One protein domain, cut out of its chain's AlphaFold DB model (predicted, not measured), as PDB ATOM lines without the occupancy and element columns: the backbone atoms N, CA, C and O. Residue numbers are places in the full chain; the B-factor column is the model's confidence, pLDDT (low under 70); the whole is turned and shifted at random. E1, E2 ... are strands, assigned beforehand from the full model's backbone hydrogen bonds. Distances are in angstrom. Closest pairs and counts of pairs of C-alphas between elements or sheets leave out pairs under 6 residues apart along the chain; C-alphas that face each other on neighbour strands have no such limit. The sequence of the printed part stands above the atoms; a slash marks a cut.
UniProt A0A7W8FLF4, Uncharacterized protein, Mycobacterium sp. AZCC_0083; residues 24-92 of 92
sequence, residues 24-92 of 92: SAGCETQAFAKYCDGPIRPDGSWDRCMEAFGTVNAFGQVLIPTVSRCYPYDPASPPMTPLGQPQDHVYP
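AT A GLANCE: This is residues 24 to 92 of the 92 residues of an uncharacterized protein of Mycobacterium sp. AZCC_0083 (UniProt A0A7W8FLF4). With little regular structure, the domain is a twisted four-stranded sheet drawn out at one end into a narrow arm with E4, while residues 74 to 92 fold back as a long loop. The 69 printed residues hold five strands, E1 to E5, and no named helix; the class is all strand. The antiparallel sheet runs E1, E2, E3, E5. The whole is loose, radius of gyration of the C-alphas 13.8 A, spanning 48 by 26 by 16 A.

IN THESE COORDINATES: E1 is residues 26 to 29, from C-alpha 26 at (43.208, 4.746, 16.895); E2 33 to 37; E3 46 to 52, 19.0 A; E4 62 to 64; E5 67 to 73, 18.3 A, to C-alpha 73 at (30.906, 11.543, 15.318).

HOW THE PARTS SIT: E1, E2 and E3 form a meander, successive antiparallel neighbours: N 28 and O 35 are 2.8 A apart, N 36 and O 49 2.8 A. Between E3 and E5, N 50 and O 69 are 2.8 A apart. E4 pairs with no named strand; residues 55 to 56 pair with it, antiparallel. E4 runs on into E5 at 35 degrees.

THE WHOLE: C-alphas 42 and 59 are farthest apart, 48.5 A. The printed part has no cut and no long link. Residues 24 to 25 have pLDDT under 70.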
ATOM      1  N   SER A  24      43.744   3.543  23.848       61.00
ATOM      2  CA  SER A  24      43.462   2.715  22.682       61.00
ATOM      3  C   SER A  24      42.844   3.563  21.554       61.00
ATOM      4  O   SER A  24      42.143   3.024  20.700       61.00
ATOM      5  N   ALA A  25      43.016   4.888  21.573       67.50
ATOM      6  CA  ALA A  25      42.507   5.728  20.500       67.50
ATOM      7  C   ALA A  25      43.293   5.430  19.219       67.50
ATOM      8  O   ALA A  25      44.495   5.691  19.157       67.50
ATOM      9  N   GLY A  26      42.622   4.866  18.217       87.69
ATOM     10  CA  GLY A  26      43.208   4.746  16.895       87.69
ATOM     11  C   GLY A  26      43.427   6.132  16.333       87.69
ATOM     12  O   GLY A  26      42.487   6.925  16.285       87.69
ATOM     13  N   CYS A  27      44.669   6.441  15.966       93.31
ATOM     14  CA  CYS A  27      45.033   7.746  15.437       93.31
ATOM     15  C   CYS A  27      45.522   7.631  13.994       93.31
ATOM     16  O   CYS A  27      46.493   6.932  13.708       93.31
ATOM     17  N   GLU A  28      44.908   8.401  13.104       93.12
ATOM     18  CA  GLU A  28      45.315   8.560  11.716       93.12
ATOM     19  C   GLU A  28      45.905   9.959  11.522       93.12
ATOM     20  O   GLU A  28      45.310  10.971  11.904       93.12
ATOM     21  N   THR A  29      47.092  10.031  10.921       93.75
ATOM     22  CA  THR A  29      47.718  11.306  10.551       93.75
ATOM     23  C   THR A  29      47.519  11.568   9.068       93.75
ATOM     24  O   THR A  29      47.919  10.766   8.229       93.75
ATOM     25  N   GLN A  30      46.942  12.723   8.755       92.00
ATOM     26  CA  GLN A  30      46.724  13.213   7.399       92.00
ATOM     27  C   GLN A  30      47.565  14.468   7.132       92.00
ATOM     28  O   GLN A  30      48.305  14.938   7.993       92.00
ATOM     29  N   ALA A  31      47.454  15.036   5.928       91.31
ATOM     30  CA  ALA A  31      48.290  16.157   5.493       91.31
ATOM     31  C   ALA A  31      48.169  17.413   6.379       91.31
ATOM     32  O   ALA A  31      49.154  18.113   6.589       91.31
ATOM     33  N   PHE A  32      46.970  17.700   6.892       90.75
ATOM     34  CA  PHE A  32      46.687  18.939   7.630       90.75
ATOM     35  C   PHE A  32      46.220  18.710   9.065       90.75
ATOM     36  O   PHE A  32      46.039  19.673   9.812       90.75
ATOM     37  N   ALA A  33      45.984  17.456   9.450       93.94
ATOM     38  CA  ALA A  33      45.469  17.139  10.764       93.94
ATOM     39  C   ALA A  33      45.780  15.706  11.187       93.94
ATOM     40  O   ALA A  33      45.965  14.818  10.357       93.94
ATOM     41  N   LYS A  34      45.753  15.485  12.497       94.50
ATOM     42  CA  LYS A  34      45.693  14.164  13.119       94.50
ATOM     43  C   LYS A  34      44.291  13.947  13.671       94.50
ATOM     44  O   LYS A  34      43.770  14.817  14.370       94.50
ATOM     45  N   TYR A  35      43.699  12.801  13.370       94.50
ATOM     46  CA  TYR A  35      42.405  12.378  13.894       94.50
ATOM     47  C   TYR A  35      42.609  11.186  14.810       94.50
ATOM     48  O   TYR A  35      43.312  10.258  14.440       94.50
ATOM     49  N   CYS A  36      42.003  11.216  15.989       94.69
ATOM     50  CA  CYS A  36      42.016  10.112  16.933       94.69
ATOM     51  C   CYS A  36      40.589   9.817  17.380       94.69
ATOM     52  O   CYS A  36      39.882  10.740  17.798       94.69
ATOM     53  N   ASP A  37      40.196   8.551  17.336       95.00
ATOM     54  CA  ASP A  37      38.847   8.135  17.703       95.00
ATOM     55  C   ASP A  37      38.832   7.400  19.044       95.00
ATOM     56  O   ASP A  37      39.655   6.531  19.324       95.00
ATOM     57  N   GLY A  38      37.882   7.766  19.900       91.31
ATOM     58  CA  GLY A  38      37.581   7.043  21.128       91.31
ATOM     59  C   GLY A  38      36.786   5.759  20.866       91.31
ATOM     60  O   GLY A  38      36.410   5.480  19.731       91.31
ATOM     61  N   PRO A  39      36.493   4.965  21.908       90.81
ATOM     62  CA  PRO A  39      35.655   3.781  21.797       90.81
ATOM     63  C   PRO A  39      34.298   4.071  21.153       90.81
ATOM     64  O   PRO A  39      33.675   5.101  21.423       90.81
ATOM     65  N   ILE A  40      33.820   3.109  20.369       92.00
ATOM     66  CA  ILE A  40      32.462   3.117  19.827       92.00
ATOM     67  C   ILE A  40      31.467   2.913  20.980       92.00
ATOM     68  O   ILE A  40      31.606   2.000  21.799       92.00
ATOM     69  N   ARG A  41      30.466   3.789  21.060       92.38
ATOM     70  CA  ARG A  41      29.351   3.748  22.011       92.38
ATOM     71  C   ARG A  41      28.307   2.704  21.593       92.38
ATOM     72  O   ARG A  41      28.304   2.266  20.446       92.38
ATOM     73  N   PRO A  42      27.366   2.321  22.481       95.12
ATOM     74  CA  PRO A  42      26.323   1.347  22.146       95.12
ATOM     75  C   PRO A  42      25.431   1.723  20.953       95.12
ATOM     76  O   PRO A  42      24.833   0.838  20.349       95.12
ATOM     77  N   ASP A  43      25.327   3.012  20.627       94.19
ATOM     78  CA  ASP A  43      24.574   3.525  19.477       94.19
ATOM     79  C   ASP A  43      25.385   3.551  18.167       94.19
ATOM     80  O   ASP A  43      24.854   3.929  17.128       94.19
ATOM     81  N   GLY A  44      26.655   3.136  18.197       93.31
ATOM     82  CA  GLY A  44      27.551   3.142  17.042       93.31
ATOM     83  C   GLY A  44      28.305   4.457  16.824       93.31
ATOM     84  O   GLY A  44      29.184   4.501  15.966       93.31
ATOM     85  N   SER A  45      28.022   5.505  17.603       94.88
ATOM     86  CA  SER A  45      28.766   6.769  17.552       94.88
ATOM     87  C   SER A  45      30.082   6.687  18.332       94.88
ATOM     88  O   SER A  45      30.273   5.815  19.181       94.88
ATOM     89  N   TRP A  46      31.002   7.619  18.100       93.75
ATOM     90  CA  TRP A  46      32.237   7.736  18.884       93.75
ATOM     91  C   TRP A  46      32.631   9.194  19.084       93.75
ATOM     92  O   TRP A  46      32.074  10.092  18.458       93.75
ATOM     93  N   ASP A  47      33.571   9.455  19.989       93.31
ATOM     94  CA  ASP A  47      34.209  10.770  20.057       93.31
ATOM     95  C   ASP A  47      35.405  10.809  19.125       93.31
ATOM     96  O   ASP A  47      36.294   9.964  19.224       93.31
ATOM     97  N   ARG A  48      35.449  11.819  18.262       94.31
ATOM     98  CA  ARG A  48      36.572  12.093  17.376       94.31
ATOM     99  C   ARG A  48      37.293  13.348  17.820       94.31
ATOM    100  O   ARG A  48      36.708  14.430  17.867       94.31
ATOM    101  N   CYS A  49      38.584  13.215  18.086       93.56
ATOM    102  CA  CYS A  49      39.480  14.324  18.363       93.56
ATOM    103  C   CYS A  49      40.306  14.649  17.118       93.56
ATOM    104  O   CYS A  49      40.991  13.791  16.576       93.56
ATOM    105  N   MET A  50      40.248  15.900  16.672       93.44
ATOM    106  CA  MET A  50      41.070  16.440  15.594       93.44
ATOM    107  C   MET A  50      42.125  17.373  16.183       93.44
ATOM    108  O   MET A  50      41.803  18.220  17.014       93.44
ATOM    109  N   GLU A  51      43.349  17.280  15.684       94.81
ATOM    110  CA  GLU A  51      44.422  18.252  15.870       94.81
ATOM    111  C   GLU A  51      44.812  18.799  14.493       94.81
ATOM    112  O   GLU A  51      45.406  18.078  13.699       94.81
ATOM    113  N   ALA A  52      44.437  20.043  14.188       93.88
ATOM    114  CA  ALA A  52      44.829  20.726  12.958       93.88
ATOM    115  C   ALA A  52      46.240  21.298  13.121       93.88
ATOM    116  O   ALA A  52      46.499  22.041  14.073       93.88
ATOM    117  N   PHE A  53      47.139  20.966  12.200       94.12
ATOM    118  CA  PHE A  53      48.541  21.350  12.308       94.12
ATOM    119  C   PHE A  53      48.742  22.840  12.034       94.12
ATOM    120  O   PHE A  53      48.336  23.366  10.999       94.12
ATOM    121  N   GLY A  54      49.391  23.511  12.984       94.50
ATOM    122  CA  GLY A  54      49.865  24.873  12.824       94.50
ATOM    123  C   GLY A  54      51.159  24.956  12.015       94.50
ATOM    124  O   GLY A  54      51.756  23.954  11.624       94.50
ATOM    125  N   THR A  55      51.631  26.179  11.802       95.88
ATOM    126  CA  THR A  55      52.882  26.463  11.093       95.88
ATOM    127  C   THR A  55      53.691  27.515  11.834       95.88
ATOM    128  O   THR A  55      53.137  28.496  12.340       95.88
ATOM    129  N   VAL A  56      55.011  27.352  11.828       96.38
ATOM    130  CA  VAL A  56      55.980  28.324  12.348       96.38
ATOM    131  C   VAL A  56      56.824  28.889  11.205       96.38
ATOM    132  O   VAL A  56      56.998  28.232  10.179       96.38
ATOM    133  N   ASN A  57      57.345  30.106  11.359       95.88
ATOM    134  CA  ASN A  57      58.320  30.657  10.417       95.88
ATOM    135  C   ASN A  57      59.742  30.130  10.699       95.88
ATOM    136  O   ASN A  57      59.988  29.446  11.693       95.88
ATOM    137  N   ALA A  58      60.704  30.492   9.845       95.88
ATOM    138  CA  ALA A  58      62.109  30.097   9.995       95.88
ATOM    139  C   ALA A  58      62.780  30.613  11.286       95.88
ATOM    140  O   ALA A  58      63.827  30.108  11.677       95.88
ATOM    141  N   PHE A  59      62.178  31.601  11.954       96.62
ATOM    142  CA  PHE A  59      62.643  32.169  13.220       96.62
ATOM    143  C   PHE A  59      61.910  31.581  14.439       96.62
ATOM    144  O   PHE A  59      62.077  32.074  15.553       96.62
ATOM    145  N   GLY A  60      61.082  30.547  14.246       93.56
ATOM    146  CA  GLY A  60      60.352  29.863  15.315       93.56
ATOM    147  C   GLY A  60      59.105  30.595  15.822       93.56
ATOM    148  O   GLY A  60      58.514  30.168  16.812       93.56
ATOM    149  N   GLN A  61      58.669  31.676  15.170       96.50
ATOM    150  CA  GLN A  61      57.416  32.346  15.530       96.50
ATOM    151  C   GLN A  61      56.219  31.584  14.960       96.50
ATOM    152  O   GLN A  61      56.212  31.207  13.786       96.50
ATOM    153  N   VAL A  62      55.186  31.405  15.782       95.56
ATOM    154  CA  VAL A  62      53.914  30.796  15.376       95.56
ATOM    155  C   VAL A  62      53.189  31.727  14.404       95.56
ATOM    156  O   VAL A  62      52.838  32.847  14.767       95.56
ATOM    157  N   LEU A  63      52.963  31.257  13.175       96.44
ATOM    158  CA  LEU A  63      52.145  31.948  12.170       96.44
ATOM    159  C   LEU A  63      50.687  31.489  12.243       96.44
ATOM    160  O   LEU A  63      49.769  32.302  12.192       96.44
ATOM    161  N   ILE A  64      50.489  30.177  12.378       96.00
ATOM    162  CA  ILE A  64      49.182  29.538  12.533       96.00
ATOM    163  C   ILE A  64      49.313  28.599  13.730       96.00
ATOM    164  O   ILE A  64      50.192  27.737  13.707       96.00
ATOM    165  N   PRO A  65      48.511  28.756  14.793       95.06
ATOM    166  CA  PRO A  65      48.592  27.868  15.940       95.06
ATOM    167  C   PRO A  65      48.033  26.487  15.595       95.06
ATOM    168  O   PRO A  65      47.031  26.369  14.891       95.06
ATOM    169  N   THR A  66      48.651  25.441  16.143       94.50
ATOM    170  CA  THR A  66      48.024  24.118  16.194       94.50
ATOM    171  C   THR A  66      46.795  24.214  17.090       94.50
ATOM    172  O   THR A  66      46.889  24.694  18.221       94.50
ATOM    173  N   VAL A  67      45.646  23.769  16.589       93.81
ATOM    174  CA  VAL A  67      44.381  23.776  17.336       93.81
ATOM    175  C   VAL A  67      43.826  22.367  17.418       93.81
ATOM    176  O   VAL A  67      43.928  21.597  16.467       93.81
ATOM    177  N   SER A  68      43.215  22.031  18.546       92.38
ATOM    178  CA  SER A  68      42.594  20.729  18.748       92.38
ATOM    179  C   SER A  68      41.163  20.862  19.243       92.38
ATOM    180  O   SER A  68      40.801  21.819  19.929       92.38
ATOM    181  N   ARG A  69      40.323  19.905  18.851       91.81
ATOM    182  CA  ARG A  69      38.941  19.801  19.319       91.81
ATOM    183  C   ARG A  69      38.464  18.360  19.263       91.81
ATOM    184  O   ARG A  69      38.804  17.644  18.326       91.81
ATOM    185  N   CYS A  70      37.620  17.977  20.210       92.44
ATOM    186  CA  CYS A  70      36.901  16.709  20.176       92.44
ATOM    187  C   CYS A  70      35.410  16.960  19.956       92.44
ATOM    188  O   CYS A  70      34.876  17.968  20.420       92.44
ATOM    189  N   TYR A  71      34.752  16.077  19.216       92.38
ATOM    190  CA  TYR A  71      33.327  16.164  18.908       92.38
ATOM    191  C   TYR A  71      32.732  14.762  18.740       92.38
ATOM    192  O   TYR A  71      33.457  13.841  18.355       92.38
ATOM    193  N   PRO A  72      31.427  14.586  19.006       92.62
ATOM    194  CA  PRO A  72      30.750  13.341  18.684       92.62
ATOM    195  C   PRO A  72      30.699  13.165  17.163       92.62
ATOM    196  O   PRO A  72      30.363  14.098  16.428       92.62
ATOM    197  N   TYR A  73      31.034  11.969  16.699       94.62
ATOM    198  CA  TYR A  73      30.906  11.543  15.318       94.62
ATOM    199  C   TYR A  73      29.821  10.473  15.234       94.62
ATOM    200  O   TYR A  73      29.923   9.416  15.858       94.62
ATOM    201  N   ASP A  74      28.781  10.772  14.461       94.88
ATOM    202  CA  ASP A  74      27.735   9.825  14.100       94.88
ATOM    203  C   ASP A  74      27.934   9.415  12.630       94.88
ATOM    204  O   ASP A  74      27.758  10.260  11.746       94.88
ATOM    205  N   PRO A  75      28.291   8.153  12.338       92.31
ATOM    206  CA  PRO A  75      28.464   7.687  10.965       92.31
ATOM    207  C   PRO A  75      27.155   7.682  10.157       92.31
ATOM    208  O   PRO A  75      27.207   7.709   8.928       92.31
ATOM    209  N   ALA A  76      25.983   7.669  10.805       93.25
ATOM    210  CA  ALA A  76      24.691   7.750  10.120       93.25
ATOM    211  C   ALA A  76      24.345   9.183   9.680       93.25
ATOM    212  O   ALA A  76      23.565   9.379   8.746       93.25
ATOM    213  N   SER A  77      24.938  10.184  10.332       92.94
ATOM    214  CA  SER A  77      24.777  11.602  10.014       92.94
ATOM    215  C   SER A  77      26.125  12.327  10.139       92.94
ATOM    216  O   SER A  77      26.301  13.165  11.035       92.94
ATOM    217  N   PRO A  78      27.092  12.031   9.248       89.81
ATOM    218  CA  PRO A  78      28.449  12.536   9.374       89.81
ATOM    219  C   PRO A  78      28.467  14.068   9.295       89.81
ATOM    220  O   PRO A  78      27.801  14.663   8.438       89.81
ATOM    221  N   PRO A  79      29.234  14.750  10.164       86.25
ATOM    222  CA  PRO A  79      29.270  16.201  10.150       86.25
ATOM    223  C   PRO A  79      29.941  16.694   8.865       86.25
ATOM    224  O   PRO A  79      30.980  16.178   8.455       86.25
ATOM    225  N   MET A  80      29.396  17.757   8.260       85.44
ATOM    226  CA  MET A  80      29.981  18.373   7.055       85.44
ATOM    227  C   MET A  80      31.393  18.932   7.284       85.44
ATOM    228  O   MET A  80      32.123  19.182   6.331       85.44
ATOM    229  N   THR A  81      31.770  19.176   8.541       86.19
ATOM    230  CA  THR A  81      33.079  19.723   8.901       86.19
ATOM    231  C   THR A  81      33.672  18.970  10.090       86.19
ATOM    232  O   THR A  81      32.936  18.669  11.033       86.19
ATOM    233  N   PRO A  82      34.996  18.747  10.116       87.06
ATOM    234  CA  PRO A  82      36.006  19.213   9.160       87.06
ATOM    235  C   PRO A  82      35.994  18.435   7.835       87.06
ATOM    236  O   PRO A  82      35.726  17.237   7.811       87.06
ATOM    237  N   LEU A  83      36.320  19.121   6.736       84.69
ATOM    238  CA  LEU A  83      36.456  18.493   5.420       84.69
ATOM    239  C   LEU A  83      37.656  17.542   5.399       84.69
ATOM    240  O   LEU A  83      38.701  17.857   5.966       84.69
ATOM    241  N   GLY A  84      37.510  16.403   4.723       86.69
ATOM    242  CA  GLY A  84      38.585  15.418   4.562       86.69
ATOM    243  C   GLY A  84      38.823  14.508   5.770       86.69
ATOM    244  O   GLY A  84      39.694  13.651   5.697       86.69
ATOM    245  N   GLN A  85      38.042  14.642   6.848       92.44
ATOM    246  CA  GLN A  85      38.109  13.704   7.970       92.44
ATOM    247  C   GLN A  85      37.832  12.253   7.513       92.44
ATOM    248  O   GLN A  85      37.030  12.055   6.586       92.44
ATOM    249  N   PRO A  86      38.415  11.238   8.180       92.44
ATOM    250  CA  PRO A  86      38.085   9.834   7.932       92.44
ATOM    251  C   PRO A  86      36.571   9.588   8.003       92.44
ATOM    252  O   PRO A  86      35.882  10.198   8.818       92.44
ATOM    253  N   GLN A  87      36.020   8.734   7.143       90.94
ATOM    254  CA  GLN A  87      34.587   8.401   7.209       90.94
ATOM    255  C   GLN A  87      34.310   7.246   8.177       90.94
ATOM    256  O   GLN A  87      33.257   7.198   8.803       90.94
ATOM    257  N   ASP A  88      35.290   6.366   8.351       92.19
ATOM    258  CA  ASP A  88      35.198   5.215   9.239       92.19
ATOM    259  C   ASP A  88      35.829   5.505  10.606       92.19
ATOM    260  O   ASP A  88      36.506   6.522  10.796       92.19
ATOM    261  N   HIS A  89      35.582   4.608  11.562       94.06
ATOM    262  CA  HIS A  89      36.223   4.623  12.875       94.06
ATOM    263  C   HIS A  89      37.702   4.245  12.751       94.06
ATOM    264  O   HIS A  89      38.047   3.261  12.093       94.06
ATOM    265  N   VAL A  90      38.578   5.026  13.382       93.31
ATOM    266  CA  VAL A  90      40.016   4.761  13.399       93.31
ATOM    267  C   VAL A  90      40.356   3.837  14.573       93.31
ATOM    268  O   VAL A  90      40.166   4.186  15.739       93.31
ATOM    269  N   TYR A  91      40.901   2.660  14.258       88.19
ATOM    270  CA  TYR A  91      41.349   1.659  15.233       88.19
ATOM    271  C   TYR A  91      42.846   1.817  15.575       88.19
ATOM    272  O   TYR A  91      43.596   2.345  14.750       88.19
ATOM    273  N   PRO A  92      43.272   1.441  16.797       80.50
ATOM    274  CA  PRO A  92      44.678   1.464  17.218       80.50
ATOM    275  C   PRO A  92      45.570   0.488  16.446       80.50
ATOM    276  O   PRO A  92      45.059  -0.549  15.964       80.50
TER     277      PRO A  92